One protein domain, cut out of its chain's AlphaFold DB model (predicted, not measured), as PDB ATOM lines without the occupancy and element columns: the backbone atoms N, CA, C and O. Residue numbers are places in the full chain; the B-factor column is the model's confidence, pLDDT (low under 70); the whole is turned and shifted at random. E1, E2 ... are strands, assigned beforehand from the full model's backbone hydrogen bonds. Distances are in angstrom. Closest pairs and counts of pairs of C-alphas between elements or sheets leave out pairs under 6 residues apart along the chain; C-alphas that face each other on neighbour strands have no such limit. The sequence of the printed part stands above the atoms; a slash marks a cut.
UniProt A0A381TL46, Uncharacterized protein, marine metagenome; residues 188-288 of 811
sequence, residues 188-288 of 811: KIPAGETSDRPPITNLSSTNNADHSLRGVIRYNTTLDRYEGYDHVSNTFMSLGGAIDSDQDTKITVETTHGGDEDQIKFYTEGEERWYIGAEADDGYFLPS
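Overview. This is residues 188 to 288 of the 811 residues of an uncharacterized protein of marine metagenome (UniProt A0A381TL46). With little regular structure, the domain is a loose rod of two small sheets set one after the other along its length, E1 E2 E3 and E4 E5 E6 E7, joined by residues 239 to 249. Residues 188 to 216, with no named element, lie at the E1 E2 E3 end. The printed part has 101 residues, no named helix and seven strands, all strand by class with 34 residues in named elements; each sheet is a meander, each strand the antiparallel neighbour of the one before. The radius of gyration of the C-alphas is 17.0 A, the spans 55 by 27 by 19 A.

Along the chain. E1 is residues 217 to 220, from C-alpha (32.381, -37.961, -2.198); E2 225 to 230, 15.3 A; E3 235 to 238; E4 250 to 252; E5 263 to 268, 16.7 A; E6 271 to 277, 17.4 A; E7 284 to 287, to C-alpha (3.002, -24.352, 11.809).

Arrangement. Hairpin E1 and E2 has N 218 and O 227 within hydrogen-bond range, 2.9 A; hairpin E2 and E3, N 228 and O 237, 2.8 A. E3 and E4 are apart. Hairpin E5 and E6 has N 264 and O 276 at 2.8 A.

Size, cuts and confidence. The printed part has no cut. The link E3 to E4 is long. Residues 202 to 212 and 278 to 288 are among those under pLDDT 70.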
ATOM      1  N   LYS A 188      34.811 -48.296   0.496       67.88
ATOM      2  CA  LYS A 188      35.361 -47.391   1.509       67.88
ATOM      3  C   LYS A 188      35.810 -46.089   0.846       67.88
ATOM      4  O   LYS A 188      36.870 -46.029   0.232       67.88
ATOM      5  N   ILE A 189      34.994 -45.051   0.984       76.44
ATOM      6  CA  ILE A 189      35.324 -43.678   0.586       76.44
ATOM      7  C   ILE A 189      36.079 -42.945   1.714       76.44
ATOM      8  O   ILE A 189      35.990 -43.364   2.872       76.44
ATOM      9  N   PRO A 190      36.837 -41.869   1.421       79.12
ATOM     10  CA  PRO A 190      37.538 -41.093   2.444       79.12
ATOM     11  C   PRO A 190      36.595 -40.603   3.552       79.12
ATOM     12  O   PRO A 190      35.479 -40.166   3.268       79.12
ATOM     13  N   ALA A 191      37.050 -40.651   4.805       82.06
ATOM     14  CA  ALA A 191      36.307 -40.172   5.967       82.06
ATOM     15  C   ALA A 191      37.199 -39.310   6.868       82.06
ATOM     16  O   ALA A 191      38.402 -39.564   6.952       82.06
ATOM     17  N   GLY A 192      36.617 -38.313   7.531       84.50
ATOM     18  CA  GLY A 192      37.322 -37.448   8.482       84.50
ATOM     19  C   GLY A 192      36.457 -36.292   8.970       84.50
ATOM     20  O   GLY A 192      35.328 -36.117   8.498       84.50
ATOM     21  N   GLU A 193      37.005 -35.477   9.866       88.88
ATOM     22  CA  GLU A 193      36.330 -34.299  10.407       88.88
ATOM     23  C   GLU A 193      36.145 -33.226   9.326       88.88
ATOM     24  O   GLU A 193      36.746 -33.270   8.248       88.88
ATOM     25  N   THR A 194      35.330 -32.211   9.613       85.00
ATOM     26  CA  THR A 194      35.139 -31.081   8.684       85.00
ATOM     27  C   THR A 194      36.462 -30.366   8.357       85.00
ATOM     28  O   THR A 194      36.629 -29.865   7.245       85.00
ATOM     29  N   SER A 195      37.433 -30.369   9.279       87.94
ATOM     30  CA  SER A 195      38.796 -29.853   9.066       87.94
ATOM     31  C   SER A 195      39.636 -30.682   8.095       87.94
ATOM     32  O   SER A 195      40.570 -30.149   7.505       87.94
ATOM     33  N   ASP A 196      39.296 -31.956   7.891       81.00
ATOM     34  CA  ASP A 196      40.016 -32.857   6.986       81.00
ATOM     35  C   ASP A 196      39.527 -32.732   5.536       81.00
ATOM     36  O   ASP A 196      39.925 -33.521   4.673       81.00
ATOM     37  N   ARG A 197      38.601 -31.804   5.246       86.19
ATOM     38  CA  ARG A 197      38.140 -31.522   3.880       86.19
ATOM     39  C   ARG A 197      39.333 -31.151   2.995       86.19
ATOM     40  O   ARG A 197      40.155 -30.330   3.402       86.19
ATOM     41  N   PRO A 198      39.433 -31.717   1.776       81.12
ATOM     42  CA  PRO A 198      40.415 -31.265   0.807       81.12
ATOM     43  C   PRO A 198      40.368 -29.736   0.672       81.12
ATOM     44  O   PRO A 198      39.270 -29.180   0.555       81.12
ATOM     45  N   PRO A 199      41.521 -29.049   0.697       78.00
ATOM     46  CA  PRO A 199      41.556 -27.599   0.623       78.00
ATOM     47  C   PRO A 199      40.922 -27.130  -0.687       78.00
ATOM     48  O   PRO A 199      41.300 -27.557  -1.780       78.00
ATOM     49  N   ILE A 200      39.947 -26.239  -0.560       81.38
ATOM     50  CA  ILE A 200      39.264 -25.627  -1.691       81.38
ATOM     51  C   ILE A 200      40.184 -24.522  -2.216       81.38
ATOM     52  O   ILE A 200      40.419 -23.519  -1.544       81.38
ATOM     53  N   THR A 201      40.769 -24.737  -3.394       74.06
ATOM     54  CA  THR A 201      41.705 -23.806  -4.042       74.06
ATOM     55  C   THR A 201      41.105 -23.284  -5.346       74.06
ATOM     56  O   THR A 201      40.087 -23.784  -5.817       74.06
ATOM     57  N   ASN A 202      41.772 -22.332  -6.002       66.31
ATOM     58  CA  ASN A 202      41.353 -21.845  -7.323       66.31
ATOM     59  C   ASN A 202      41.284 -22.952  -8.397       66.31
ATOM     60  O   ASN A 202      40.659 -22.748  -9.431       66.31
ATOM     61  N   LEU A 203      41.906 -24.117  -8.175       64.75
ATOM     62  CA  LEU A 203      41.835 -25.262  -9.088       64.75
ATOM     63  C   LEU A 203      40.549 -26.085  -8.912       64.75
ATOM     64  O   LEU A 203      40.132 -26.756  -9.855       64.75
ATOM     65  N   SER A 204      39.883 -25.992  -7.756       69.75
ATOM     66  CA  SER A 204      38.712 -26.801  -7.396       69.75
ATOM     67  C   SER A 204      37.468 -26.506  -8.250       69.75
ATOM     68  O   SER A 204      36.591 -27.361  -8.363       69.75
ATOM     69  N   SER A 205      37.399 -25.328  -8.883       61.50
ATOM     70  CA  SER A 205      36.268 -24.875  -9.711       61.50
ATOM     71  C   SER A 205      36.544 -24.874 -11.224       61.50
ATOM     72  O   SER A 205      35.599 -24.799 -12.012       61.50
ATOM     73  N   THR A 206      37.803 -25.017 -11.654       60.56
ATOM     74  CA  THR A 206      38.185 -25.014 -13.080       60.56
ATOM     75  C   THR A 206      37.952 -26.367 -13.766       60.56
ATOM     76  O   THR A 206      37.767 -27.398 -13.128       60.56
ATOM     77  N   ASN A 207      37.974 -26.366 -15.094       60.34
ATOM     78  CA  ASN A 207      37.862 -27.512 -16.002       60.34
ATOM     79  C   ASN A 207      39.142 -28.381 -16.079       60.34
ATOM     80  O   ASN A 207      39.281 -29.193 -16.993       60.34
ATOM     81  N   ASN A 208      40.076 -28.239 -15.130       58.75
ATOM     82  CA  ASN A 208      41.255 -29.095 -15.049       58.75
ATOM     83  C   ASN A 208      40.889 -30.458 -14.428       58.75
ATOM     84  O   ASN A 208      40.679 -30.566 -13.220       58.75
ATOM     85  N   ALA A 209      40.808 -31.489 -15.271       55.19
ATOM     86  CA  ALA A 209      40.342 -32.826 -14.904       55.19
ATOM     87  C   ALA A 209      41.219 -33.538 -13.858       55.19
ATOM     88  O   ALA A 209      40.725 -34.420 -13.164       55.19
ATOM     89  N   ASP A 210      42.490 -33.153 -13.710       55.56
ATOM     90  CA  ASP A 210      43.425 -33.902 -12.865       55.56
ATOM     91  C   ASP A 210      43.356 -33.521 -11.374       55.56
ATOM     92  O   ASP A 210      43.835 -34.279 -10.538       55.56
ATOM     93  N   HIS A 211      42.771 -32.367 -11.022       57.94
ATOM     94  CA  HIS A 211      42.794 -31.819  -9.651       57.94
ATOM     95  C   HIS A 211      41.482 -31.129  -9.214       57.94
ATOM     96  O   HIS A 211      41.457 -30.451  -8.185       57.94
ATOM     97  N   SER A 212      40.386 -31.254  -9.972       68.38
ATOM     98  CA  SER A 212      39.112 -30.643  -9.565       68.38
ATOM     99  C   SER A 212      38.424 -31.495  -8.495       68.38
ATOM    100  O   SER A 212      38.343 -32.712  -8.631       68.38
ATOM    101  N   LEU A 213      37.862 -30.863  -7.462       78.06
ATOM    102  CA  LEU A 213      37.077 -31.559  -6.436       78.06
ATOM    103  C   LEU A 213      35.709 -32.050  -6.969       78.06
ATOM    104  O   LEU A 213      34.913 -32.602  -6.219       78.06
ATOM    105  N   ARG A 214      35.408 -31.874  -8.264       74.88
ATOM    106  CA  ARG A 214      34.145 -32.295  -8.884       74.88
ATOM    107  C   ARG A 214      33.979 -33.814  -8.785       74.88
ATOM    108  O   ARG A 214      34.859 -34.559  -9.203       74.88
ATOM    109  N   GLY A 215      32.840 -34.263  -8.255       74.50
ATOM    110  CA  GLY A 215      32.553 -35.688  -8.056       74.50
ATOM    111  C   GLY A 215      33.233 -36.311  -6.831       74.50
ATOM    112  O   GLY A 215      33.102 -37.513  -6.617       74.50
ATOM    113  N   VAL A 216      33.936 -35.520  -6.008       83.44
ATOM    114  CA  VAL A 216      34.479 -36.001  -4.732       83.44
ATOM    115  C   VAL A 216      33.331 -36.278  -3.769       83.44
ATOM    116  O   VAL A 216      32.535 -35.386  -3.478       83.44
ATOM    117  N   ILE A 217      33.299 -37.502  -3.242       87.25
ATOM    118  CA  ILE A 217      32.381 -37.961  -2.198       87.25
ATOM    119  C   ILE A 217      33.210 -38.426  -0.998       87.25
ATOM    120  O   ILE A 217      34.187 -39.163  -1.157       87.25
ATOM    121  N   ARG A 218      32.828 -37.997   0.206       88.00
ATOM    122  CA  ARG A 218      33.454 -38.395   1.476       88.00
ATOM    123  C   ARG A 218      32.407 -38.570   2.576       88.00
ATOM    124  O   ARG A 218      31.282 -38.095   2.447       88.00
ATOM    125  N   TYR A 219      32.783 -39.219   3.672       86.06
ATOM    126  CA  TYR A 219      31.998 -39.240   4.907       86.06
ATOM    127  C   TYR A 219      32.558 -38.218   5.905       86.06
ATOM    128  O   TYR A 219      33.760 -38.198   6.177       86.06
ATOM    129  N   ASN A 220      31.712 -37.345   6.439       86.69
ATOM    130  CA  ASN A 220      32.106 -36.357   7.438       86.69
ATOM    131  C   ASN A 220      31.757 -36.870   8.834       86.69
ATOM    132  O   ASN A 220      30.581 -36.976   9.167       86.69
ATOM    133  N   THR A 221      32.773 -37.163   9.646       84.56
ATOM    134  CA  THR A 221      32.600 -37.721  10.999       84.56
ATOM    135  C   THR A 221      32.191 -36.679  12.038       84.56
ATOM    136  O   THR A 221      31.841 -37.041  13.150       84.56
ATOM    137  N   THR A 222      32.250 -35.383  11.712       85.06
ATOM    138  CA  THR A 222      31.699 -34.318  12.568       85.06
ATOM    139  C   THR A 222      30.199 -34.125  12.323       85.06
ATOM    140  O   THR A 222      29.482 -33.711  13.226       85.06
ATOM    141  N   LEU A 223      29.729 -34.379  11.093       79.25
ATOM    142  CA  LEU A 223      28.341 -34.149  10.655       79.25
ATOM    143  C   LEU A 223      27.526 -35.445  10.469       79.25
ATOM    144  O   LEU A 223      26.381 -35.374  10.007       79.25
ATOM    145  N   ASP A 224      28.141 -36.598  10.749       79.62
ATOM    146  CA  ASP A 224      27.630 -37.967  10.592       79.62
ATOM    147  C   ASP A 224      26.901 -38.235   9.266       79.62
ATOM    148  O   ASP A 224      25.859 -38.890   9.210       79.62
ATOM    149  N   ARG A 225      27.447 -37.721   8.158       83.12
ATOM    150  CA  ARG A 225      26.804 -37.812   6.837       83.12
ATOM    151  C   ARG A 225      27.783 -37.941   5.686       83.12
ATOM    152  O   ARG A 225      28.934 -37.512   5.759       83.12
ATOM    153  N   TYR A 226      27.270 -38.472   4.582       87.50
ATOM    154  CA  TYR A 226      27.934 -38.391   3.291       87.50
ATOM    155  C   TYR A 226      27.823 -36.975   2.728       87.50
ATOM    156  O   TYR A 226      26.735 -36.398   2.682       87.50
ATOM    157  N   GLU A 227      28.949 -36.432   2.280       87.44
ATOM    158  CA  GLU A 227      29.027 -35.129   1.632       87.44
ATOM    159  C   GLU A 227      29.734 -35.230   0.279       87.44
ATOM    160  O   GLU A 227      30.683 -35.997   0.095       87.44
ATOM    161  N   GLY A 228      29.240 -34.448  -0.674       87.75
ATOM    162  CA  GLY A 228      29.783 -34.308  -2.012       87.75
ATOM    163  C   GLY A 228      30.245 -32.879  -2.231       87.75
ATOM    164  O   GLY A 228      29.634 -31.937  -1.728       87.75
ATOM    165  N   TYR A 229      31.333 -32.699  -2.968       86.19
ATOM    166  CA  TYR A 229      31.766 -31.361  -3.342       86.19
ATOM    167  C   TYR A 229      30.905 -30.809  -4.482       86.19
ATOM    168  O   TYR A 229      30.861 -31.382  -5.575       86.19
ATOM    169  N   ASP A 230      30.275 -29.663  -4.240       80.56
ATOM    170  CA  ASP A 230      29.575 -28.900  -5.263       80.56
ATOM    171  C   ASP A 230      30.498 -27.832  -5.856       80.56
ATOM    172  O   ASP A 230      31.009 -26.945  -5.168       80.56
ATOM    173  N   HIS A 231      30.689 -27.904  -7.173       75.06
ATOM    174  CA  HIS A 231      31.534 -26.965  -7.899       75.06
ATOM    175  C   HIS A 231      30.902 -25.574  -8.018       75.06
ATOM    176  O   HIS A 231      31.640 -24.606  -8.222       75.06
ATOM    177  N   VAL A 232      29.570 -25.479  -7.977       72.88
ATOM    178  CA  VAL A 232      28.845 -24.217  -8.165       72.88
ATOM    179  C   VAL A 232      28.941 -23.387  -6.893       72.88
ATOM    180  O   VAL A 232      29.347 -22.228  -6.943       72.88
ATOM    181  N   SER A 233      28.663 -24.016  -5.753       71.69
ATOM    182  CA  SER A 233      28.731 -23.385  -4.431       71.69
ATOM    183  C   SER A 233      30.141 -23.395  -3.822       71.69
ATOM    184  O   SER A 233      30.366 -22.791  -2.776       71.69
ATOM    185  N   ASN A 234      31.103 -24.069  -4.471       78.81
ATOM    186  CA  ASN A 234      32.504 -24.175  -4.049       78.81
ATOM    187  C   ASN A 234      32.633 -24.629  -2.579       78.81
ATOM    188  O   ASN A 234      33.419 -24.072  -1.814       78.81
ATOM    189  N   THR A 235      31.818 -25.613  -2.182       82.06
ATOM    190  CA  THR A 235      31.718 -26.142  -0.812       82.06
ATOM    191  C   THR A 235      31.297 -27.618  -0.821       82.06
ATOM    192  O   THR A 235      30.799 -28.129  -1.823       82.06
ATOM    193  N   PHE A 236      31.504 -28.321   0.295       84.31
ATOM    194  CA  PHE A 236      30.985 -29.677   0.494       84.31
ATOM    195  C   PHE A 236      29.552 -29.611   1.027       84.31
ATOM    196  O   PHE A 236      29.312 -29.012   2.077       84.31
ATOM    197  N   MET A 237      28.625 -30.253   0.319       80.00
ATOM    198  CA  MET A 237      27.203 -30.312   0.656       80.00
ATOM    199  C   MET A 237      26.785 -31.734   1.022       80.00
ATOM    200  O   MET A 237      27.412 -32.704   0.601       80.00
ATOM    201  N   SER A 238      25.710 -31.863   1.800       81.50
ATOM    202  CA  SER A 238      25.110 -33.167   2.106       81.50
ATOM    203  C   SER A 238      24.675 -33.872   0.819       81.50
ATOM    204  O   SER A 238      24.066 -33.251  -0.046       81.50
ATOM    205  N   LEU A 239      24.942 -35.175   0.707       79.56
ATOM    206  CA  LEU A 239      24.363 -36.016  -0.353       79.56
ATOM    207  C   LEU A 239      22.981 -36.570   0.027       79.56
ATOM    208  O   LEU A 239      22.314 -37.174  -0.809       79.56
ATOM    209  N   GLY A 240      22.561 -36.384   1.282       70.12
ATOM    210  CA  GLY A 240      21.244 -36.777   1.779       70.12
ATOM    211  C   GLY A 240      20.367 -35.571   2.127       70.12
ATOM    212  O   GLY A 240      20.814 -34.683   2.857       70.12
ATOM    213  N   GLY A 241      19.116 -35.590   1.654       68.31
ATOM    214  CA  GLY A 241      18.056 -34.629   1.991       68.31
ATOM    215  C   GLY A 241      17.896 -33.452   1.017       68.31
ATOM    216  O   GLY A 241      18.769 -33.178   0.200       68.31
ATOM    217  N   ALA A 242      16.763 -32.749   1.119       78.69
ATOM    218  CA  ALA A 242      16.549 -31.443   0.492       78.69
ATOM    219  C   ALA A 242      17.044 -30.362   1.464       78.69
ATOM    220  O   ALA A 242      16.334 -29.999   2.401       78.69
ATOM    221  N   ILE A 243      18.296 -29.940   1.292       80.94
ATOM    222  CA  ILE A 243      19.015 -28.998   2.161       80.94
ATOM    223  C   ILE A 243      19.710 -27.984   1.251       80.94
ATOM    224  O   ILE A 243      20.280 -28.374   0.230       80.94
ATOM    225  N   ASP A 244      19.648 -26.703   1.594       72.06
ATOM    226  CA  ASP A 244      20.341 -25.631   0.881       72.06
ATOM    227  C   ASP A 244      21.822 -25.474   1.294       72.06
ATOM    228  O   ASP A 244      22.390 -26.293   2.021       72.06
ATOM    229  N   SER A 245      22.493 -24.452   0.750       69.56
ATOM    230  CA  SER A 245      23.954 -24.307   0.832       69.56
ATOM    231  C   SER A 245      24.458 -23.903   2.225       69.56
ATOM    232  O   SER A 245      25.496 -24.402   2.669       69.56
ATOM    233  N   ASP A 246      23.736 -23.027   2.926       74.62
ATOM    234  CA  ASP A 246      24.049 -22.571   4.289       74.62
ATOM    235  C   ASP A 246      23.315 -23.371   5.383       74.62
ATOM    236  O   ASP A 246      23.605 -23.196   6.568       74.62
ATOM    237  N   GLN A 247      22.498 -24.352   4.983       77.12
ATOM    238  CA  GLN A 247      21.816 -25.342   5.825       77.12
ATOM    239  C   GLN A 247      20.731 -24.768   6.737       77.12
ATOM    240  O   GLN A 247      20.316 -25.430   7.704       77.12
ATOM    241  N   ASP A 248      20.270 -23.558   6.439       78.56
ATOM    242  CA  ASP A 248      19.204 -22.897   7.175       78.56
ATOM    243  C   ASP A 248      17.819 -23.189   6.562       78.56
ATOM    244  O   ASP A 248      16.804 -23.115   7.264       78.56
ATOM    245  N   THR A 249      17.781 -23.656   5.307       86.38
ATOM    246  CA  THR A 249      16.584 -24.167   4.639       86.38
ATOM    247  C   THR A 249      16.724 -25.656   4.352       86.38
ATOM    248  O   THR A 249      17.486 -26.100   3.491       86.38
ATOM    249  N   LYS A 250      15.968 -26.473   5.093       84.94
ATOM    250  CA  LYS A 250      16.078 -27.937   5.032       84.94
ATOM    251  C   LYS A 250      14.775 -28.658   5.322       84.94
ATOM    252  O   LYS A 250      13.925 -28.162   6.057       84.94
ATOM    253  N   ILE A 251      14.666 -29.876   4.804       88.31
ATOM    254  CA  ILE A 251      13.648 -30.850   5.204       88.31
ATOM    255  C   ILE A 251      14.340 -31.977   5.969       88.31
ATOM    256  O   ILE A 251      15.248 -32.621   5.436       88.31
ATOM    257  N   THR A 252      13.921 -32.224   7.209       82.44
ATOM    258  CA  THR A 252      14.467 -33.299   8.048       82.44
ATOM    259  C   THR A 252      13.369 -34.266   8.453       82.44
ATOM    260  O   THR A 252      12.315 -33.836   8.907       82.44
ATOM    261  N   VAL A 253      13.639 -35.562   8.341       80.69
ATOM    262  CA  VAL A 253      12.773 -36.626   8.884       80.69
ATOM    263  C   VAL A 253      13.233 -37.114  10.258       80.69
ATOM    264  O   VAL A 253      12.620 -37.986  10.852       80.69
ATOM    265  N   GLU A 254      14.361 -36.581  10.721       75.25
ATOM    266  CA  GLU A 254      15.050 -37.018  11.922       75.25
ATOM    267  C   GLU A 254      15.793 -35.822  12.522       75.25
ATOM    268  O   GLU A 254      16.475 -35.083  11.801       75.25
ATOM    269  N   THR A 255      15.650 -35.619  13.829       72.31
ATOM    270  CA  THR A 255      16.366 -34.582  14.585       72.31
ATOM    271  C   THR A 255      17.582 -35.138  15.320       72.31
ATOM    272  O   THR A 255      18.551 -34.401  15.519       72.31
ATOM    273  N   THR A 256      17.581 -36.427  15.666       67.69
ATOM    274  CA  THR A 256      18.693 -37.100  16.346       67.69
ATOM    275  C   THR A 256      18.930 -38.483  15.760       67.69
ATOM    276  O   THR A 256      18.009 -39.258  15.589       67.69
ATOM    277  N   HIS A 257      20.178 -38.833  15.450       58.31
ATOM    278  CA  HIS A 257      20.474 -40.106  14.786       58.31
ATOM    279  C   HIS A 257      19.928 -41.325  15.561       58.31
ATOM    280  O   HIS A 257      20.410 -41.623  16.655       58.31
ATOM    281  N   GLY A 258      18.973 -42.043  14.959       59.94
ATOM    282  CA  GLY A 258      18.377 -43.265  15.510       59.94
ATOM    283  C   GLY A 258      17.145 -43.052  16.396       59.94
ATOM    284  O   GLY A 258      16.799 -43.977  17.133       59.94
ATOM    285  N   GLY A 259      16.533 -41.867  16.360       65.56
ATOM    286  CA  GLY A 259      15.241 -41.614  16.985       65.56
ATOM    287  C   GLY A 259      14.070 -42.217  16.193       65.56
ATOM    288  O   GLY A 259      14.240 -42.774  15.106       65.56
ATOM    289  N   ASP A 260      12.888 -42.214  16.804       67.94
ATOM    290  CA  ASP A 260      11.627 -42.718  16.250       67.94
ATOM    291  C   ASP A 260      10.571 -41.606  16.142       67.94
ATOM    292  O   ASP A 260       9.377 -41.861  16.239       67.94
ATOM    293  N   GLU A 261      10.997 -40.355  15.939       74.25
ATOM    294  CA  GLU A 261      10.141 -39.165  16.007       74.25
ATOM    295  C   GLU A 261       8.957 -39.171  15.024       74.25
ATOM    296  O   GLU A 261       8.070 -38.334  15.182       74.25
ATOM    297  N   ASP A 262       8.929 -40.066  14.025       75.94
ATOM    298  CA  ASP A 262       7.855 -40.243  13.032       75.94
ATOM    299  C   ASP A 262       7.350 -38.907  12.446       75.94
ATOM    300  O   ASP A 262       6.155 -38.694  12.203       75.94
ATOM    301  N   GLN A 263       8.287 -37.972  12.237       79.12
ATOM    302  CA  GLN A 263       8.007 -36.584  11.885       79.12
ATOM    303  C   GLN A 263       8.806 -36.097  10.673       79.12
ATOM    304  O   GLN A 263      10.011 -36.298  10.584       79.12
ATOM    305  N   ILE A 264       8.157 -35.352   9.774       85.06
ATOM    306  CA  ILE A 264       8.801 -34.598   8.687       85.06
ATOM    307  C   ILE A 264       8.752 -33.112   9.032       85.06
ATOM    308  O   ILE A 264       7.670 -32.550   9.132       85.06
ATOM    309  N   LYS A 265       9.903 -32.456   9.167       84.25
ATOM    310  CA  LYS A 265      10.036 -31.048   9.569       84.25
ATOM    311  C   LYS A 265      10.611 -30.212   8.424       84.25
ATOM    312  O   LYS A 265      11.558 -30.636   7.762       84.25
ATOM    313  N   PHE A 266      10.061 -29.022   8.211       86.25
ATOM    314  CA  PHE A 266      10.471 -28.045   7.200       86.25
ATOM    315  C   PHE A 266      11.064 -26.824   7.892       86.25
ATOM    316  O   PHE A 266      10.406 -26.228   8.742       86.25
ATOM    317  N   TYR A 267      12.263 -26.419   7.495       84.50
ATOM    318  CA  TYR A 267      12.987 -25.271   8.038       84.50
ATOM    319  C   TYR A 267      13.248 -24.242   6.940       84.50
ATOM    320  O   TYR A 267      13.522 -24.634   5.806       84.50
ATOM    321  N   THR A 268      13.202 -22.955   7.286       85.69
ATOM    322  CA  THR A 268      13.725 -21.848   6.462       85.69
ATOM    323  C   THR A 268      14.327 -20.783   7.376       85.69
ATOM    324  O   THR A 268      13.688 -20.414   8.372       85.69
ATOM    325  N   GLU A 269      15.494 -20.234   7.027       86.94
ATOM    326  CA  GLU A 269      16.245 -19.274   7.860       86.94
ATOM    327  C   GLU A 269      16.617 -19.846   9.249       86.94
ATOM    328  O   GLU A 269      16.676 -19.125  10.243       86.94
ATOM    329  N   GLY A 270      16.800 -21.167   9.348       80.81
ATOM    330  CA  GLY A 270      17.208 -21.869  10.569       80.81
ATOM    331  C   GLY A 270      16.073 -22.183  11.548       80.81
ATOM    332  O   GLY A 270      16.271 -22.969  12.474       80.81
ATOM    333  N   GLU A 271      14.878 -21.641  11.315       81.94
ATOM    334  CA  GLU A 271      13.680 -21.872  12.123       81.94
ATOM    335  C   GLU A 271      12.820 -22.982  11.510       81.94
ATOM    336  O   GLU A 271      12.565 -22.980  10.300       81.94
ATOM    337  N   GLU A 272      12.336 -23.922  12.333       84.25
ATOM    338  CA  GLU A 272      11.284 -24.851  11.903       84.25
ATOM    339  C   GLU A 272      10.067 -24.004  11.534       84.25
ATOM    340  O   GLU A 272       9.707 -23.092  12.273       84.25
ATOM    341  N   ARG A 273       9.439 -24.254  10.389       78.62
ATOM    342  CA  ARG A 273       8.227 -23.560   9.936       78.62
ATOM    343  C   ARG A 273       7.022 -24.468  10.008       78.62
ATOM    344  O   ARG A 273       5.949 -24.005  10.381       78.62
ATOM    345  N   TRP A 274       7.212 -25.731   9.638       73.94
ATOM    346  CA  TRP A 274       6.147 -26.718   9.585       73.94
ATOM    347  C   TRP A 274       6.647 -28.096   9.989       73.94
ATOM    348  O   TRP A 274       7.793 -28.434   9.693       73.94
ATOM    349  N   TYR A 275       5.771 -28.917  10.562       76.75
ATOM    350  CA  TYR A 275       6.020 -30.348  10.693       76.75
ATOM    351  C   TYR A 275       4.784 -31.194  10.355       76.75
ATOM    352  O   TYR A 275       3.644 -30.732  10.452       76.75
ATOM    353  N   ILE A 276       5.037 -32.435   9.938       78.12
ATOM    354  CA  ILE A 276       4.071 -33.524   9.771       78.12
ATOM    355  C   ILE A 276       4.420 -34.570  10.812       78.12
ATOM    356  O   ILE A 276       5.568 -34.989  10.832       78.12
ATOM    357  N   GLY A 277       3.482 -34.992  11.652       72.31
ATOM    358  CA  GLY A 277       3.708 -36.070  12.616       72.31
ATOM    359  C   GLY A 277       2.595 -37.106  12.579       72.31
ATOM    360  O   GLY A 277       1.473 -36.799  12.164       72.31
ATOM    361  N   ALA A 278       2.899 -38.320  13.028       65.75
ATOM    362  CA  ALA A 278       1.906 -39.350  13.290       65.75
ATOM    363  C   ALA A 278       1.618 -39.424  14.796       65.75
ATOM    364  O   ALA A 278       2.452 -39.866  15.572       65.75
ATOM    365  N   GLU A 279       0.413 -39.047  15.216       54.53
ATOM    366  CA  GLU A 279      -0.201 -39.688  16.380       54.53
ATOM    367  C   GLU A 279      -1.580 -40.180  15.952       54.53
ATOM    368  O   GLU A 279      -2.355 -39.395  15.415       54.53
ATOM    369  N   ALA A 280      -1.809 -41.488  16.125       52.31
ATOM    370  CA  ALA A 280      -3.037 -42.251  15.875       52.31
ATOM    371  C   ALA A 280      -4.071 -41.581  14.937       52.31
ATOM    372  O   ALA A 280      -4.916 -40.805  15.378       52.31
ATOM    373  N   ASP A 281      -4.025 -41.987  13.663       49.03
ATOM    374  CA  ASP A 281      -5.076 -41.823  12.646       49.03
ATOM    375  C   ASP A 281      -5.290 -40.428  12.030       49.03
ATOM    376  O   ASP A 281      -6.427 -39.988  11.946       49.03
ATOM    377  N   ASP A 282      -4.228 -39.752  11.569       51.78
ATOM    378  CA  ASP A 282      -4.179 -38.988  10.293       51.78
ATOM    379  C   ASP A 282      -3.063 -37.928  10.351       51.78
ATOM    380  O   ASP A 282      -3.069 -37.029  11.193       51.78
ATOM    381  N   GLY A 283      -2.074 -38.027   9.454       55.72
ATOM    382  CA  GLY A 283      -0.955 -37.081   9.389       55.72
ATOM    383  C   GLY A 283      -1.450 -35.641   9.233       55.72
ATOM    384  O   GLY A 283      -2.165 -35.323   8.283       55.72
ATOM    385  N   TYR A 284      -1.071 -34.769  10.164       62.34
ATOM    386  CA  TYR A 284      -1.527 -33.380  10.207       62.34
ATOM    387  C   TYR A 284      -0.363 -32.418   9.928       62.34
ATOM    388  O   TYR A 284       0.776 -32.688  10.298       62.34
ATOM    389  N   PHE A 285      -0.644 -31.298   9.255       65.50
ATOM    390  CA  PHE A 285       0.350 -30.276   8.888       65.50
ATOM    391  C   PHE A 285       0.227 -29.089   9.864       65.50
ATOM    392  O   PHE A 285      -0.806 -28.412   9.838       65.50
ATOM    393  N   LEU A 286       1.223 -28.840  10.734       62.28
ATOM    394  CA  LEU A 286       1.205 -27.713  11.696       62.28
ATOM    395  C   LEU A 286       2.267 -26.659  11.402       62.28
ATOM    396  O   LEU A 286       3.387 -27.037  11.072       62.28
ATOM    397  N   PRO A 287       1.974 -25.366  11.630       63.81
ATOM    398  CA  PRO A 287       3.002 -24.352  11.809       63.81
ATOM    399  C   PRO A 287       3.659 -24.470  13.199       63.81
ATOM    400  O   PRO A 287       2.975 -24.618  14.209       63.81
ATOM    401  N   SER A 288       4.985 -24.368  13.261       57.66
ATOM    402  CA  SER A 288       5.813 -24.619  14.462       57.66
ATOM    403  C   SER A 288       5.724 -23.550  15.569       57.66
ATOM    404  O   SER A 288       6.053 -23.822  16.723       57.66
TER     405      SER A 288